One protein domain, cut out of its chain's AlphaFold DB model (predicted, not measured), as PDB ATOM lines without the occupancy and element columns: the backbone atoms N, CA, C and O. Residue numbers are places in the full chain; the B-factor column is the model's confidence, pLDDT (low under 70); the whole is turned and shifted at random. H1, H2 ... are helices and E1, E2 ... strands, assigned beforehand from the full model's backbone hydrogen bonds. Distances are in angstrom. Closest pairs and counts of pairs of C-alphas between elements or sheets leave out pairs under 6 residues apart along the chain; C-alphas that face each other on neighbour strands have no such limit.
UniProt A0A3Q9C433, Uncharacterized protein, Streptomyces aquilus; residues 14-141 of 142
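What this domain is: This is residues 14 to 141 of the 142 residues of an uncharacterized protein of Streptomyces aquilus (UniProt A0A3Q9C433). Two short helices, H2 and H3, cross at the core; a small sheet, E1 E4 E5, covers one side of them, and H1 and H4 pack together on the far side, with H1 crossing H2. The hairpin E2 E3 lies at the end far from H1 and H4. The 128 printed residues hold H1 H2 E1 E2 E3 E4 E5 H3 H4 in that order, class mixed; both sheets are antiparallel. The whole is compact, with a radius of gyration of the C-alphas of 13.6 A and spans of 37 by 36 by 26 A.

Where its parts are: Find C-alpha 14 at (171.140, 182.563, 203.468); from there H1 runs 18.2 A to residue 26. Next come H2, residues 59 to 66, and E1, 70 to 73. E2, 80 to 86, and E3, 89 to 95, span 18.1 and 18.0 A. E4 is 97 to 101, E5 104 to 106, H3 108 to 116. H4, 129 to 140, ends at C-alpha 140, (167.577, 183.435, 205.082), after 16.3 A.

How they stand to each other: Look at H1 first: it touches H2, about perpendicular at 82 degrees, closest C-alphas Val 20 and Trp 62, 5.9 A. H1 touches H4 at Ala 14 and Ala 140, 4.0 A. H2 touches H3 at Ala 60 and Ala 112, 5.0 A. H2 and H3 are on the same face of the sheet E1 E4 E5. There, N 72 and O 98 are 2.8 A apart, N 99 and O 106 2.9 A. In the hairpin E2 E3, N 82 and O 93 are 2.8 A apart. In H1, H2, H3 and H4 every O i to N i+4 pair is within hydrogen-bond range.

The domain as a whole: The C-alphas farthest apart, Asp 77 and Gly 141, are 41.4 A apart. The printed part has no cut. The links H1 to H2 and H3 to H4 are long. Residues 86 to 88 and 120 have pLDDT under 70.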
ATOM      1  N   ALA A  14     172.079 181.466 203.252       97.06
ATOM      2  CA  ALA A  14     171.140 182.563 203.468       97.06
ATOM      3  C   ALA A  14     170.835 183.355 202.183       97.06
ATOM      4  O   ALA A  14     169.690 183.756 201.957       97.06
ATOM      5  N   ALA A  15     171.838 183.562 201.319       97.12
ATOM      6  CA  ALA A  15     171.646 184.236 200.037       97.12
ATOM      7  C   ALA A  15     170.841 183.372 199.057       97.12
ATOM      8  O   ALA A  15     169.963 183.894 198.372       97.12
ATOM      9  N   VAL A  16     171.090 182.058 199.021       97.12
ATOM     10  CA  VAL A  16     170.323 181.108 198.202       97.12
ATOM     11  C   VAL A  16     168.873 181.079 198.669       97.12
ATOM     12  O   VAL A  16     167.973 181.279 197.858       97.12
ATOM     13  N   ALA A  17     168.631 180.914 199.969       97.12
ATOM     14  CA  ALA A  17     167.280 180.897 200.522       97.12
ATOM     15  C   ALA A  17     166.527 182.209 200.242       97.12
ATOM     16  O   ALA A  17     165.372 182.186 199.815       97.12
ATOM     17  N   SER A  18     167.203 183.352 200.381       96.94
ATOM     18  CA  SER A  18     166.646 184.662 200.022       96.94
ATOM     19  C   SER A  18     166.305 184.768 198.533       96.94
ATOM     20  O   SER A  18     165.247 185.295 198.188       96.94
ATOM     21  N   ALA A  19     167.167 184.256 197.650       96.31
ATOM     22  CA  ALA A  19     166.929 184.245 196.210       96.31
ATOM     23  C   ALA A  19     165.756 183.329 195.829       96.31
ATOM     24  O   ALA A  19     164.924 183.714 195.009       96.31
ATOM     25  N   VAL A  20     165.642 182.155 196.460       95.81
ATOM     26  CA  VAL A  20     164.500 181.247 196.282       95.81
ATOM     27  C   VAL A  20     163.201 181.925 196.717       95.81
ATOM     28  O   VAL A  20     162.231 181.915 195.962       95.81
ATOM     29  N   LEU A  21     163.181 182.558 197.894       96.62
ATOM     30  CA  LEU A  21     162.009 183.295 198.376       96.62
ATOM     31  C   LEU A  21     161.602 184.405 197.403       96.62
ATOM     32  O   LEU A  21     160.435 184.479 197.034       96.62
ATOM     33  N   ALA A  22     162.555 185.217 196.941       95.38
ATOM     34  CA  ALA A  22     162.285 186.279 195.975       95.38
ATOM     35  C   ALA A  22     161.728 185.730 194.649       95.38
ATOM     36  O   ALA A  22     160.816 186.317 194.067       95.38
ATOM     37  N   ALA A  23     162.239 184.588 194.180       93.75
ATOM     38  CA  ALA A  23     161.758 183.948 192.963       93.75
ATOM     39  C   ALA A  23     160.326 183.401 193.117       93.75
ATOM     40  O   ALA A  23     159.495 183.602 192.230       93.75
ATOM     41  N   ILE A  24     160.011 182.782 194.263       94.44
ATOM     42  CA  ILE A  24     158.658 182.308 194.586       94.44
ATOM     43  C   ILE A  24     157.689 183.488 194.741       94.44
ATOM     44  O   ILE A  24     156.576 183.432 194.226       94.44
ATOM     45  N   GLU A  25     158.096 184.570 195.408       94.00
ATOM     46  CA  GLU A  25     157.289 185.790 195.550       94.00
ATOM     47  C   GLU A  25     156.993 186.438 194.193       94.00
ATOM     48  O   GLU A  25     155.876 186.896 193.956       94.00
ATOM     49  N   ALA A  26     157.968 186.437 193.279       93.12
ATOM     50  CA  ALA A  26     157.776 186.939 191.926       93.12
ATOM     51  C   ALA A  26     156.834 186.049 191.099       93.12
ATOM     52  O   ALA A  26     156.139 186.566 190.224       93.12
ATOM     53  N   ARG A  27     156.830 184.729 191.340       92.19
ATOM     54  CA  ARG A  27     156.126 183.711 190.537       92.19
ATOM     55  C   ARG A  27     155.475 182.629 191.412       92.19
ATOM     56  O   ARG A  27     155.878 181.463 191.361       92.19
ATOM     57  N   PRO A  28     154.438 182.981 192.192       93.38
ATOM     58  CA  PRO A  28     153.787 182.036 193.098       93.38
ATOM     59  C   PRO A  28     153.075 180.902 192.350       93.38
ATOM     60  O   PRO A  28     152.921 179.811 192.889       93.38
ATOM     61  N   ASP A  29     152.680 181.135 191.094       92.94
ATOM     62  CA  ASP A  29     152.078 180.151 190.192       92.94
ATOM     63  C   ASP A  29     153.030 179.003 189.817       92.94
ATOM     64  O   ASP A  29     152.579 177.905 189.499       92.94
ATOM     65  N   ALA A  30     154.341 179.247 189.875       94.31
ATOM     66  CA  ALA A  30     155.376 178.278 189.532       94.31
ATOM     67  C   ALA A  30     155.908 177.501 190.752       94.31
ATOM     68  O   ALA A  30     156.798 176.662 190.604       94.31
ATOM     69  N   PHE A  31     155.395 177.756 191.959       95.00
ATOM     70  CA  PHE A  31     155.810 177.043 193.167       95.00
ATOM     71  C   PHE A  31     154.879 175.864 193.465       95.00
ATOM     72  O   PHE A  31     153.720 176.051 193.834       95.00
ATOM     73  N   ALA A  32     155.392 174.639 193.327       94.06
ATOM     74  CA  ALA A  32     154.631 173.420 193.582       94.06
ATOM     75  C   ALA A  32     155.496 172.347 194.253       94.06
ATOM     76  O   ALA A  32     156.579 172.019 193.783       94.06
ATOM     77  N   MET A  33     154.999 171.778 195.350       93.88
ATOM     78  CA  MET A  33     155.747 170.831 196.193       93.88
ATOM     79  C   MET A  33     155.515 169.359 195.822       93.88
ATOM     80  O   MET A  33     155.974 168.469 196.523       93.88
ATOM     81  N   ASN A  34     154.782 169.076 194.743       90.56
ATOM     82  CA  ASN A  34     154.442 167.716 194.308       90.56
ATOM     83  C   ASN A  34     155.499 167.074 193.393       90.56
ATOM     84  O   ASN A  34     155.540 165.852 193.278       90.56
ATOM     85  N   HIS A  35     156.349 167.879 192.756       89.00
ATOM     86  CA  HIS A  35     157.414 167.416 191.869       89.00
ATOM     87  C   HIS A  35     158.682 168.231 192.106       89.00
ATOM     88  O   HIS A  35     158.605 169.433 192.344       89.00
ATOM     89  N   TRP A  36     159.853 167.603 191.963       91.00
ATOM     90  CA  TRP A  36     161.134 168.323 191.929       91.00
ATOM     91  C   TRP A  36     161.116 169.457 190.897       91.00
ATOM     92  O   TRP A  36     161.420 170.609 191.205       91.00
ATOM     93  N   ALA A  37     160.726 169.097 189.675       92.81
ATOM     94  CA  ALA A  37     160.444 169.985 188.567       92.81
ATOM     95  C   ALA A  37     159.398 169.312 187.673       92.81
ATOM     96  O   ALA A  37     159.505 168.120 187.389       92.81
ATOM     97  N   HIS A  38     158.403 170.064 187.223       92.06
ATOM     98  CA  HIS A  38     157.441 169.625 186.222       92.06
ATOM     99  C   HIS A  38     157.525 170.565 185.025       92.06
ATOM    100  O   HIS A  38     157.223 171.748 185.157       92.06
ATOM    101  N   LEU A  39     157.968 170.057 183.872       93.00
ATOM    102  CA  LEU A  39     158.245 170.848 182.673       93.00
ATOM    103  C   LEU A  39     157.361 170.356 181.499       93.00
ATOM    104  O   LEU A  39     157.809 169.585 180.660       93.00
ATOM    105  N   PRO A  40     156.085 170.767 181.403       87.81
ATOM    106  CA  PRO A  40     155.118 170.145 180.482       87.81
ATOM    107  C   PRO A  40     155.373 170.404 178.986       87.81
ATOM    108  O   PRO A  40     154.751 169.779 178.128       87.81
ATOM    109  N   HIS A  41     156.253 171.349 178.653       87.06
ATOM    110  CA  HIS A  41     156.488 171.808 177.276       87.06
ATOM    111  C   HIS A  41     157.963 171.762 176.859       87.06
ATOM    112  O   HIS A  41     158.311 172.178 175.757       87.06
ATOM    113  N   THR A  42     158.844 171.294 177.741       90.38
ATOM    114  CA  THR A  42     160.289 171.216 177.513       90.38
ATOM    115  C   THR A  42     160.877 170.167 178.441       90.38
ATOM    116  O   THR A  42     160.361 169.956 179.526       90.38
ATOM    117  N   THR A  43     161.990 169.551 178.068       92.06
ATOM    118  CA  THR A  43     162.728 168.667 178.979       92.06
ATOM    119  C   THR A  43     163.780 169.414 179.790       92.06
ATOM    120  O   THR A  43     164.442 168.818 180.634       92.06
ATOM    121  N   ARG A  44     163.989 170.713 179.527       94.38
ATOM    122  CA  ARG A  44     165.078 171.506 180.114       94.38
ATOM    123  C   ARG A  44     164.617 172.908 180.494       94.38
ATOM    124  O   ARG A  44     163.923 173.560 179.710       94.38
ATOM    125  N   LEU A  45     165.069 173.380 181.651       94.94
ATOM    126  CA  LEU A  45     164.929 174.757 182.116       94.94
ATOM    127  C   LEU A  45     166.317 175.306 182.468       94.94
ATOM    128  O   LEU A  45     166.899 174.925 183.485       94.94
ATOM    129  N   ALA A  46     166.865 176.163 181.606       94.06
ATOM    130  CA  ALA A  46     168.178 176.772 181.812       94.06
ATOM    131  C   ALA A  46     168.135 177.814 182.943       94.06
ATOM    132  O   ALA A  46     167.095 178.437 183.122       94.06
ATOM    133  N   PRO A  47     169.250 178.096 183.646       91.19
ATOM    134  CA  PRO A  47     169.282 179.030 184.783       91.19
ATOM    135  C   PRO A  47     168.809 180.446 184.453       91.19
ATOM    136  O   PRO A  47     168.316 181.167 185.310       91.19
ATOM    137  N   THR A  48     168.968 180.848 183.191       88.00
ATOM    138  CA  THR A  48     168.582 182.169 182.694       88.00
ATOM    139  C   THR A  48     167.094 182.271 182.350       88.00
ATOM    140  O   THR A  48     166.601 183.359 182.052       88.00
ATOM    141  N   GLN A  49     166.367 181.150 182.349       88.75
ATOM    142  CA  GLN A  49     164.962 181.080 181.971       88.75
ATOM    143  C   GLN A  49     164.089 181.042 183.219       88.75
ATOM    144  O   GLN A  49     164.085 180.054 183.941       88.75
ATOM    145  N   ALA A  50     163.274 182.073 183.430       84.00
ATOM    146  CA  ALA A  50     162.255 182.003 184.466       84.00
ATOM    147  C   ALA A  50     161.258 180.866 184.148       84.00
ATOM    148  O   ALA A  50     160.830 180.758 182.993       84.00
ATOM    149  N   PRO A  51     160.823 180.060 185.136       83.25
ATOM    150  CA  PRO A  51     159.750 179.087 184.948       83.25
ATOM    151  C   PRO A  51     158.438 179.839 184.690       83.25
ATOM    152  O   PRO A  51     157.725 180.268 185.595       83.25
ATOM    153  N   ALA A  52     158.159 180.114 183.418       75.81
ATOM    154  CA  ALA A  52     156.983 180.824 182.934       75.81
ATOM    155  C   ALA A  52     156.156 179.926 182.018       75.81
ATOM    156  O   ALA A  52     156.716 179.132 181.266       75.81
ATOM    157  N   CYS A  53     154.829 180.079 182.072       77.00
ATOM    158  CA  CYS A  53     153.892 179.382 181.187       77.00
ATOM    159  C   CYS A  53     153.913 177.845 181.327       77.00
ATOM    160  O   CYS A  53     154.064 177.136 180.337       77.00
ATOM    161  N   GLY A  54     153.747 177.326 182.551       84.25
ATOM    162  CA  GLY A  54     153.530 175.893 182.800       84.25
ATOM    163  C   GLY A  54     154.536 175.205 183.730       84.25
ATOM    164  O   GLY A  54     154.089 174.395 184.540       84.25
ATOM    165  N   PRO A  55     155.852 175.499 183.672       90.81
ATOM    166  CA  PRO A  55     156.818 174.885 184.570       90.81
ATOM    167  C   PRO A  55     156.525 175.165 186.044       90.81
ATOM    168  O   PRO A  55     156.325 176.322 186.418       90.81
ATOM    169  N   THR A  56     156.569 174.129 186.879       93.81
ATOM    170  CA  THR A  56     156.494 174.267 188.338       93.81
ATOM    171  C   THR A  56     157.681 173.592 189.009       93.81
ATOM    172  O   THR A  56     158.159 172.553 188.552       93.81
ATOM    173  N   LEU A  57     158.178 174.200 190.084       95.06
ATOM    174  CA  LEU A  57     159.346 173.745 190.833       95.06
ATOM    175  C   LEU A  57     159.019 173.683 192.327       95.06
ATOM    176  O   LEU A  57     158.367 174.589 192.862       95.06
ATOM    177  N   CYS A  58     159.532 172.661 193.013       94.94
ATOM    178  CA  CYS A  58     159.561 172.657 194.475       94.94
ATOM    179  C   CYS A  58     160.719 173.519 194.995       94.94
ATOM    180  O   CYS A  58     161.509 174.069 194.222       94.94
ATOM    181  N   ALA A  59     160.859 173.624 196.318       94.81
ATOM    182  CA  ALA A  59     161.923 174.420 196.929       94.81
ATOM    183  C   ALA A  59     163.336 173.994 196.480       94.81
ATOM    184  O   ALA A  59     164.175 174.853 196.219       94.81
ATOM    185  N   ALA A  60     163.589 172.692 196.309       94.81
ATOM    186  CA  ALA A  60     164.875 172.212 195.805       94.81
ATOM    187  C   ALA A  60     165.087 172.514 194.318       94.81
ATOM    188  O   ALA A  60     166.189 172.889 193.923       94.81
ATOM    189  N   GLY A  61     164.037 172.388 193.497       95.44
ATOM    190  CA  GLY A  61     164.090 172.777 192.087       95.44
ATOM    191  C   GLY A  61     164.448 174.254 191.942       95.44
ATOM    192  O   GLY A  61     165.359 174.604 191.195       95.44
ATOM    193  N   TRP A  62     163.808 175.116 192.737       96.06
ATOM    194  CA  TRP A  62     164.153 176.533 192.803       96.06
ATOM    195  C   TRP A  62     165.586 176.774 193.280       96.06
ATOM    196  O   TRP A  62     166.298 177.537 192.634       96.06
ATOM    197  N   ALA A  63     166.034 176.117 194.354       95.94
ATOM    198  CA  ALA A  63     167.397 176.265 194.870       95.94
ATOM    199  C   ALA A  63     168.459 175.888 193.823       95.94
ATOM    200  O   ALA A  63     169.409 176.639 193.602       95.94
ATOM    201  N   ALA A  64     168.273 174.769 193.119       95.50
ATOM    202  CA  ALA A  64     169.153 174.368 192.026       95.50
ATOM    203  C   ALA A  64     169.115 175.378 190.861       95.50
ATOM    204  O   ALA A  64     170.155 175.794 190.351       95.50
ATOM    205  N   HIS A  65     167.928 175.847 190.480       95.50
ATOM    206  CA  HIS A  65     167.769 176.799 189.385       95.50
ATOM    207  C   HIS A  65     168.463 178.147 189.661       95.50
ATOM    208  O   HIS A  65     169.260 178.610 188.841       95.50
ATOM    209  N   VAL A  66     168.242 178.747 190.840       95.00
ATOM    210  CA  VAL A  66     168.849 180.046 191.199       95.00
ATOM    211  C   VAL A  66     170.362 179.962 191.421       95.00
ATOM    212  O   VAL A  66     171.043 180.981 191.371       95.00
ATOM    213  N   THR A  67     170.908 178.761 191.626       95.12
ATOM    214  CA  THR A  67     172.355 178.522 191.788       95.12
ATOM    215  C   THR A  67     173.076 178.203 190.475       95.12
ATOM    216  O   THR A  67     174.237 177.789 190.474       95.12
ATOM    217  N   GLY A  68     172.417 178.428 189.335       94.38
ATOM    218  CA  GLY A  68     173.055 178.305 188.027       94.38
ATOM    219  C   GLY A  68     172.955 176.918 187.398       94.38
ATOM    220  O   GLY A  68     173.674 176.656 186.432       94.38
ATOM    221  N   TRP A  69     172.089 176.032 187.899       96.75
ATOM    222  CA  TRP A  69     171.884 174.710 187.308       96.75
ATOM    223  C   TRP A  69     170.739 174.680 186.300       96.75
ATOM    224  O   TRP A  69     169.678 175.273 186.502       96.75
ATOM    225  N   THR A  70     170.951 173.949 185.207       96.81
ATOM    226  CA  THR A  70     169.877 173.602 184.276       96.81
ATOM    227  C   THR A  70     169.095 172.443 184.864       96.81
ATOM    228  O   THR A  70     169.670 171.388 185.118       96.81
ATOM    229  N   LEU A  71     167.790 172.609 185.052       96.75
ATOM    230  CA  LEU A  71     166.932 171.500 185.459       96.75
ATOM    231  C   LEU A  71     166.558 170.684 184.231       96.75
ATOM    232  O   LEU A  71     166.132 171.247 183.222       96.75
ATOM    233  N   VAL A  72     166.705 169.369 184.327       96.00
ATOM    234  CA  VAL A  72     166.322 168.421 183.287       96.00
ATOM    235  C   VAL A  72     165.213 167.529 183.827       96.00
ATOM    236  O   VAL A  72     165.330 166.998 184.928       96.00
ATOM    237  N   SER A  73     164.140 167.385 183.054       93.75
ATOM    238  CA  SER A  73     163.020 166.479 183.299       93.75
ATOM    239  C   SER A  73     162.787 165.683 182.019       93.75
ATOM    240  O   SER A  73     162.342 166.218 181.007       93.75
ATOM    241  N   LEU A  74     163.178 164.418 182.049       91.62
ATOM    242  CA  LEU A  74     163.000 163.455 180.975       91.62
ATOM    243  C   LEU A  74     161.629 162.765 181.093       91.62
ATOM    244  O   LEU A  74     161.053 162.742 182.185       91.62
ATOM    245  N   PRO A  75     161.109 162.198 179.991       86.81
ATOM    246  CA  PRO A  75     160.000 161.244 180.031       86.81
ATOM    247  C   PRO A  75     160.267 160.070 180.988       86.81
ATOM    248  O   PRO A  75     161.415 159.705 181.218       86.81
ATOM    249  N   ASP A  76     159.223 159.442 181.535       77.56
ATOM    250  CA  ASP A  76     159.374 158.380 182.551       77.56
ATOM    251  C   ASP A  76     160.109 157.124 182.043       77.56
ATOM    252  O   ASP A  76     160.745 156.408 182.828       77.56
ATOM    253  N   ASP A  77     160.033 156.859 180.738       86.31
ATOM    254  CA  ASP A  77     160.744 155.784 180.040       86.31
ATOM    255  C   ASP A  77     162.203 156.136 179.702       86.31
ATOM    256  O   ASP A  77     162.978 155.258 179.314       86.31
ATOM    257  N   GLU A  78     162.610 157.385 179.928       89.69
ATOM    258  CA  GLU A  78     163.970 157.877 179.753       89.69
ATOM    259  C   GLU A  78     164.567 158.285 181.108       89.69
ATOM    260  O   GLU A  78     164.213 159.292 181.716       89.69
ATOM    261  N   GLN A  79     165.525 157.504 181.605       90.19
ATOM    262  CA  GLN A  79     166.197 157.797 182.872       90.19
ATOM    263  C   GLN A  79     167.701 157.878 182.674       90.19
ATOM    264  O   GLN A  79     168.306 157.052 181.988       90.19
ATOM    265  N   ALA A  80     168.308 158.869 183.319       89.25
ATOM    266  CA  ALA A  80     169.749 159.014 183.371       89.25
ATOM    267  C   ALA A  80     170.286 158.386 184.655       89.25
ATOM    268  O   ALA A  80     169.655 158.440 185.712       89.25
ATOM    269  N   GLU A  81     171.472 157.799 184.549       92.19
ATOM    270  CA  GLU A  81     172.238 157.363 185.702       92.19
ATOM    271  C   GLU A  81     172.967 158.570 186.302       92.19
ATOM    272  O   GLU A  81     173.746 159.234 185.616       92.19
ATOM    273  N   ILE A  82     172.667 158.875 187.563       92.69
ATOM    274  CA  ILE A  82     173.175 160.035 188.290       92.69
ATOM    275  C   ILE A  82     173.859 159.553 189.562       92.69
ATOM    276  O   ILE A  82     173.325 158.713 190.292       92.69
ATOM    277  N   ILE A  83     175.037 160.107 189.831       86.12
ATOM    278  CA  ILE A  83     175.744 159.901 191.091       86.12
ATOM    279  C   ILE A  83     175.144 160.875 192.103       86.12
ATOM    280  O   ILE A  83     175.113 162.085 191.866       86.12
ATOM    281  N   GLY A  84     174.627 160.330 193.197       82.00
ATOM    282  CA  GLY A  84     174.182 161.091 194.348       82.00
ATOM    283  C   GLY A  84     175.147 160.957 195.518       82.00
ATOM    284  O   GLY A  84     175.919 159.998 195.596       82.00
ATOM    285  N   ASP A  85     175.071 161.918 196.427       76.06
ATOM    286  CA  ASP A  85     175.813 161.935 197.689       76.06
ATOM    287  C   ASP A  85     174.809 161.977 198.847       76.06
ATOM    288  O   ASP A  85     173.893 162.802 198.860       76.06
ATOM    289  N   GLY A  86     174.902 161.019 199.767       68.56
ATOM    290  CA  GLY A  86     173.977 160.880 200.884       68.56
ATOM    291  C   GLY A  86     174.711 160.422 202.132       68.56
ATOM    292  O   GLY A  86     175.265 159.331 202.148       68.56
ATOM    293  N   ASP A  87     174.699 161.252 203.175       66.38
ATOM    294  CA  ASP A  87     175.262 160.958 204.500       66.38
ATOM    295  C   ASP A  87     176.711 160.418 204.478       66.38
ATOM    296  O   ASP A  87     177.109 159.628 205.331       66.38
ATOM    297  N   GLY A  88     177.523 160.886 203.519       69.94
ATOM    298  CA  GLY A  88     178.936 160.518 203.371       69.94
ATOM    299  C   GLY A  88     179.201 159.332 202.442       69.94
ATOM    300  O   GLY A  88     180.367 158.998 202.224       69.94
ATOM    301  N   ASP A  89     178.154 158.736 201.868       77.38
ATOM    302  CA  ASP A  89     178.250 157.657 200.893       77.38
ATOM    303  C   ASP A  89     177.792 158.116 199.501       77.38
ATOM    304  O   ASP A  89     176.699 158.657 199.304       77.38
ATOM    305  N   THR A  90     178.611 157.822 198.490       84.88
ATOM    306  CA  THR A  90     178.228 158.000 197.085       84.88
ATOM    307  C   THR A  90     177.423 156.802 196.602       84.88
ATOM    308  O   THR A  90     177.860 155.657 196.747       84.88
ATOM    309  N   TYR A  91     176.298 157.053 195.944       85.62
ATOM    310  CA  TYR A  91     175.478 156.015 195.324       85.62
ATOM    311  C   TYR A  91     175.097 156.411 193.905       85.62
ATOM    312  O   TYR A  91     175.059 157.581 193.539       85.62
ATOM    313  N   THR A  92     174.757 155.411 193.106       88.69
ATOM    314  CA  THR A  92     174.241 155.617 191.759       88.69
ATOM    315  C   THR A  92     172.738 155.395 191.758       88.69
ATOM    316  O   THR A  92     172.249 154.396 192.287       88.69
ATOM    317  N   THR A  93     171.986 156.311 191.152       90.12
ATOM    318  CA  THR A  93     170.536 156.186 191.004       90.12
ATOM    319  C   THR A  93     170.093 156.519 189.589       90.12
ATOM    320  O   THR A  93     170.716 157.326 188.901       90.12
ATOM    321  N   ARG A  94     169.005 155.891 189.142       91.81
ATOM    322  CA  ARG A  94     168.344 156.251 187.888       91.81
ATOM    323  C   ARG A  94     167.199 157.204 188.180       91.81
ATOM    324  O   ARG A  94     166.346 156.911 189.012       91.81
ATOM    325  N   THR A  95     167.202 158.347 187.506       92.12
ATOM    326  CA  THR A  95     166.167 159.371 187.656       92.12
ATOM    327  C   THR A  95     165.850 160.008 186.311       92.12
ATOM    328  O   THR A  95     166.727 160.175 185.461       92.12
ATOM    329  N   SER A  96     164.589 160.379 186.121       92.50
ATOM    330  CA  SER A  96     164.153 161.213 185.004       92.50
ATOM    331  C   SER A  96     164.351 162.704 185.296       92.50
ATOM    332  O   SER A  96     164.346 163.509 184.373       92.50
ATOM    333  N   ILE A  97     164.572 163.099 186.558       93.69
ATOM    334  CA  ILE A  97     164.703 164.508 186.959       93.69
ATOM    335  C   ILE A  97     166.032 164.748 187.687       93.69
ATOM    336  O   ILE A  97     166.321 164.098 188.696       93.69
ATOM    337  N   TYR A  98     166.844 165.675 187.173       95.44
ATOM    338  CA  TYR A  98     168.185 165.991 187.679       95.44
ATOM    339  C   TYR A  98     168.641 167.403 187.271       95.44
ATOM    340  O   TYR A  98     167.938 168.122 186.562       95.44
ATOM    341  N   ALA A  99     169.811 167.817 187.755       96.25
ATOM    342  CA  ALA A  99     170.423 169.110 187.482       96.25
ATOM    343  C   ALA A  99     171.721 168.937 186.675       96.25
ATOM    344  O   ALA A  99     172.518 168.042 186.964       96.25
ATOM    345  N   GLU A 100     171.951 169.806 185.687       96.31
ATOM    346  CA  GLU A 100     173.177 169.844 184.880       96.31
ATOM    347  C   GLU A 100     173.878 171.206 184.934       96.31
ATOM    348  O   GLU A 100     173.233 172.258 184.844       96.31
ATOM    349  N   ARG A 101     175.213 171.186 185.014       94.38
ATOM    350  CA  ARG A 101     176.064 172.376 184.909       94.38
ATOM    351  C   ARG A 101     177.390 172.013 184.244       94.38
ATOM    352  O   ARG A 101     178.231 171.339 184.826       94.38
ATOM    353  N   GLY A 102     177.585 172.471 183.007       90.56
ATOM    354  CA  GLY A 102     178.715 172.019 182.191       90.56
ATOM    355  C   GLY A 102     178.617 170.515 181.922       90.56
ATOM    356  O   GLY A 102     177.598 170.053 181.420       90.56
ATOM    357  N   GLU A 103     179.663 169.766 182.270       89.00
ATOM    358  CA  GLU A 103     179.705 168.297 182.156       89.00
ATOM    359  C   GLU A 103     179.181 167.581 183.418       89.00
ATOM    360  O   GLU A 103     179.042 166.359 183.435       89.00
ATOM    361  N   GLU A 104     178.880 168.334 184.480       92.25
ATOM    362  CA  GLU A 104     178.435 167.801 185.765       92.25
ATOM    363  C   GLU A 104     176.927 167.513 185.750       92.25
ATOM    364  O   GLU A 104     176.122 168.356 185.337       92.25
ATOM    365  N   ARG A 105     176.540 166.333 186.253       93.88
ATOM    366  CA  ARG A 105     175.145 165.926 186.463       93.88
ATOM    367  C   ARG A 105     174.951 165.483 187.903       93.88
ATOM    368  O   ARG A 105     175.660 164.592 188.361       93.88
ATOM    369  N   ARG A 106     173.980 166.073 188.599       94.00
ATOM    370  CA  ARG A 106     173.706 165.786 190.014       94.00
ATOM    371  C   ARG A 106     172.219 165.707 190.297       94.00
ATOM    372  O   ARG A 106     171.393 166.249 189.560       94.00
ATOM    373  N   LEU A 107     171.867 165.042 191.392       93.56
ATOM    374  CA  LEU A 107     170.498 165.065 191.884       93.56
ATOM    375  C   LEU A 107     170.145 166.478 192.344       93.56
ATOM    376  O   LEU A 107     170.917 167.124 193.049       93.56
ATOM    377  N   ILE A 108     168.938 166.931 191.995       94.00
ATOM    378  CA  ILE A 108     168.428 168.248 192.412       94.00
ATOM    379  C   ILE A 108     168.457 168.385 193.936       94.00
ATOM    380  O   ILE A 108     168.787 169.449 194.449       94.00
ATOM    381  N   ARG A 109     168.158 167.300 194.660       91.19
ATOM    382  CA  ARG A 109     168.174 167.292 196.125       91.19
ATOM    383  C   ARG A 109     169.566 167.550 196.701       91.19
ATOM    384  O   ARG A 109     169.658 168.266 197.688       91.19
ATOM    385  N   ASP A 110     170.613 167.018 196.076       91.38
ATOM    386  CA  ASP A 110     171.989 167.144 196.567       91.38
ATOM    387  C   ASP A 110     172.508 168.555 196.283       91.38
ATOM    388  O   ASP A 110     173.102 169.188 197.151       91.38
ATOM    389  N   VAL A 111     172.201 169.084 195.092       93.44
ATOM    390  CA  VAL A 111     172.483 170.482 194.737       93.44
ATOM    391  C   VAL A 111     171.788 171.438 195.706       93.44
ATOM    392  O   VAL A 111     172.410 172.370 196.207       93.44
ATOM    393  N   ALA A 112     170.502 171.213 195.983       94.12
ATOM    394  CA  ALA A 112     169.735 172.055 196.890       94.12
ATOM    395  C   ALA A 112     170.229 171.956 198.338       94.12
ATOM    396  O   ALA A 112     170.341 172.984 198.999       94.12
ATOM    397  N   ALA A 113     170.536 170.747 198.817       92.62
ATOM    398  CA  ALA A 113     171.063 170.518 200.158       92.62
ATOM    399  C   ALA A 113     172.403 171.240 200.355       92.62
ATOM    400  O   ALA A 113     172.532 172.034 201.284       92.62
ATOM    401  N   GLU A 114     173.348 171.074 199.425       92.38
ATOM    402  CA  GLU A 114     174.629 171.789 199.447       92.38
ATOM    403  C   GLU A 114     174.425 173.312 199.422       92.38
ATOM    404  O   GLU A 114     174.983 174.035 200.247       92.38
ATOM    405  N   ALA A 115     173.579 173.805 198.514       94.69
ATOM    406  CA  ALA A 115     173.345 175.234 198.348       94.69
ATOM    407  C   ALA A 115     172.669 175.892 199.559       94.69
ATOM    408  O   ALA A 115     172.947 177.052 199.860       94.69
ATOM    409  N   LEU A 116     171.777 175.172 200.243       95.19
ATOM    410  CA  LEU A 116     171.047 175.647 201.419       95.19
ATOM    411  C   LEU A 116     171.729 175.265 202.741       95.19
ATOM    412  O   LEU A 116     171.207 175.605 203.800       95.19
ATOM    413  N   GLY A 117     172.893 174.611 202.696       93.19
ATOM    414  CA  GLY A 117     173.624 174.186 203.890       93.19
ATOM    415  C   GLY A 117     172.860 173.170 204.742       93.19
ATOM    416  O   GLY A 117     172.961 173.216 205.964       93.19
ATOM    417  N   LEU A 118     172.081 172.295 204.103       91.25
ATOM    418  CA  LEU A 118     171.281 171.251 204.743       91.25
ATOM    419  C   LEU A 118     171.918 169.879 204.536       91.25
ATOM    420  O   LEU A 118     172.578 169.629 203.527       91.25
ATOM    421  N   THR A 119     171.644 168.951 205.446       82.75
ATOM    422  CA  THR A 119     171.885 167.522 205.219       82.75
ATOM    423  C   THR A 119     170.730 166.881 204.432       82.75
ATOM    424  O   THR A 119     169.611 167.405 204.439       82.75
ATOM    425  N   PRO A 120     170.937 165.714 203.789       67.94
ATOM    426  CA  PRO A 120     169.867 164.967 203.115       67.94
ATOM    427  C   PRO A 120     168.648 164.671 204.010       67.94
ATOM    428  O   PRO A 120     167.518 164.592 203.518       67.94
ATOM    429  N   SER A 121     168.873 164.543 205.322       70.62
ATOM    430  CA  SER A 121     167.844 164.278 206.334       70.62
ATOM    431  C   SER A 121     167.013 165.505 206.744       70.62
ATOM    432  O   SER A 121     165.884 165.353 207.201       70.62
ATOM    433  N   GLU A 122     167.523 166.720 206.530       77.19
ATOM    434  CA  GLU A 122     166.899 167.989 206.952       77.19
ATOM    435  C   GLU A 122     165.999 168.594 205.866       77.19
ATOM    436  O   GLU A 122     165.698 169.789 205.849       77.19
ATOM    437  N   THR A 123     165.583 167.772 204.906       74.38
ATOM    438  CA  THR A 123     164.984 168.270 203.679       74.38
ATOM    439  C   THR A 123     163.465 168.380 203.746       74.38
ATOM    440  O   THR A 123     162.758 167.468 204.161       74.38
ATOM    441  N   PHE A 124     162.941 169.507 203.266       84.88
ATOM    442  CA  PHE A 124     161.512 169.850 203.285       84.88
ATOM    443  C   PHE A 124     160.880 169.857 201.889       84.88
ATOM    444  O   PHE A 124     159.818 170.435 201.660       84.88
ATOM    445  N   TRP A 125     161.552 169.230 200.925       85.31
ATOM    446  CA  TRP A 125     161.269 169.333 199.492       85.31
ATOM    447  C   TRP A 125     159.878 168.865 199.063       85.31
ATOM    448  O   TRP A 125     159.427 169.257 197.990       85.31
ATOM    449  N   TYR A 126     159.226 168.053 199.897       82.38
ATOM    450  CA  TYR A 126     157.907 167.457 199.666       82.38
ATOM    451  C   TYR A 126     156.910 167.710 200.804       82.38
ATOM    452  O   TYR A 126     155.864 167.068 200.862       82.38
ATOM    453  N   ASP A 127     157.225 168.630 201.720       87.38
ATOM    454  CA  ASP A 127     156.265 169.084 202.729       87.38
ATOM    455  C   ASP A 127     155.250 170.056 202.087       87.38
ATOM    456  O   ASP A 127     155.157 170.227 200.868       87.38
ATOM    457  N   THR A 128     154.462 170.731 202.909       92.56
ATOM    458  CA  THR A 128     153.535 171.764 202.479       92.56
ATOM    459  C   THR A 128     154.273 173.046 202.057       92.56
ATOM    460  O   THR A 128     155.331 173.373 202.607       92.56
ATOM    461  N   PRO A 129     153.701 173.840 201.126       94.44
ATOM    462  CA  PRO A 129     154.260 175.141 200.760       94.44
ATOM    463  C   PRO A 129     154.531 176.063 201.968       94.44
ATOM    464  O   PRO A 129     155.606 176.660 202.008       94.44
ATOM    465  N   PRO A 130     153.644 176.168 202.986       95.44
ATOM    466  CA  PRO A 130     153.934 176.940 204.195       95.44
ATOM    467  C   PRO A 130     155.171 176.466 204.968       95.44
ATOM    468  O   PRO A 130     155.974 177.313 205.359       95.44
ATOM    469  N   THR A 131     155.355 175.154 205.160       94.75
ATOM    470  CA  THR A 131     156.536 174.599 205.849       94.75
ATOM    471  C   THR A 131     157.816 174.946 205.095       94.75
ATOM    472  O   THR A 131     158.775 175.443 205.682       94.75
ATOM    473  N   ALA A 132     157.813 174.761 203.774       94.69
ATOM    474  CA  ALA A 132     158.965 175.071 202.939       94.69
ATOM    475  C   ALA A 132     159.331 176.560 202.970       94.69
ATOM    476  O   ALA A 132     160.499 176.917 203.113       94.69
ATOM    477  N   LEU A 133     158.331 177.440 202.883       96.00
ATOM    478  CA  LEU A 133     158.534 178.885 202.984       96.00
ATOM    479  C   LEU A 133     159.031 179.306 204.369       96.00
ATOM    480  O   LEU A 133     159.807 180.252 204.468       96.00
ATOM    481  N   HIS A 134     158.577 178.642 205.433       95.69
ATOM    482  CA  HIS A 134     159.058 178.901 206.787       95.69
ATOM    483  C   HIS A 134     160.547 178.565 206.924       95.69
ATOM    484  O   HIS A 134     161.320 179.442 207.294       95.69
ATOM    485  N   LEU A 135     160.962 177.363 206.519       94.81
ATOM    486  CA  LEU A 135     162.363 176.936 206.602       94.81
ATOM    487  C   LEU A 135     163.285 177.794 205.726       94.81
ATOM    488  O   LEU A 135     164.362 178.193 206.160       94.81
ATOM    489  N   LEU A 136     162.848 178.164 204.518       96.00
ATOM    490  CA  LEU A 136     163.596 179.103 203.676       96.00
ATOM    491  C   LEU A 136     163.790 180.467 204.359       96.00
ATOM    492  O   LEU A 136     164.849 181.074 204.218       96.00
ATOM    493  N   ARG A 137     162.795 180.964 205.105       97.19
ATOM    494  CA  ARG A 137     162.924 182.220 205.865       97.19
ATOM    495  C   ARG A 137     163.905 182.084 207.024       97.19
ATOM    496  O   ARG A 137     164.748 182.961 207.183       97.19
ATOM    497  N   GLU A 138     163.866 180.967 207.748       96.19
ATOM    498  CA  GLU A 138     164.830 180.685 208.818       96.19
ATOM    499  C   GLU A 138     166.269 180.644 208.288       96.19
ATOM    500  O   GLU A 138     167.136 181.331 208.825       96.19
ATOM    501  N   ILE A 139     166.515 179.933 207.179       96.25
ATOM    502  CA  ILE A 139     167.840 179.876 206.535       96.25
ATOM    503  C   ILE A 139     168.269 181.266 206.038       96.25
ATOM    504  O   ILE A 139     169.439 181.637 206.146       96.25
ATOM    505  N   ALA A 140     167.332 182.059 205.512       96.44
ATOM    506  CA  ALA A 140     167.577 183.435 205.082       96.44
ATOM    507  C   ALA A 140     167.801 184.420 206.247       96.44
ATOM    508  O   ALA A 140     168.237 185.547 206.000       96.44
ATOM    509  N   GLY A 141     167.497 184.032 207.491       95.19
ATOM    510  CA  GLY A 141     167.527 184.912 208.660       95.19
ATOM    511  C   GLY A 141     166.444 185.999 208.637       95.19
ATOM    512  O   GLY A 141     166.717 187.129 209.049       95.19
TER     513      GLY A 141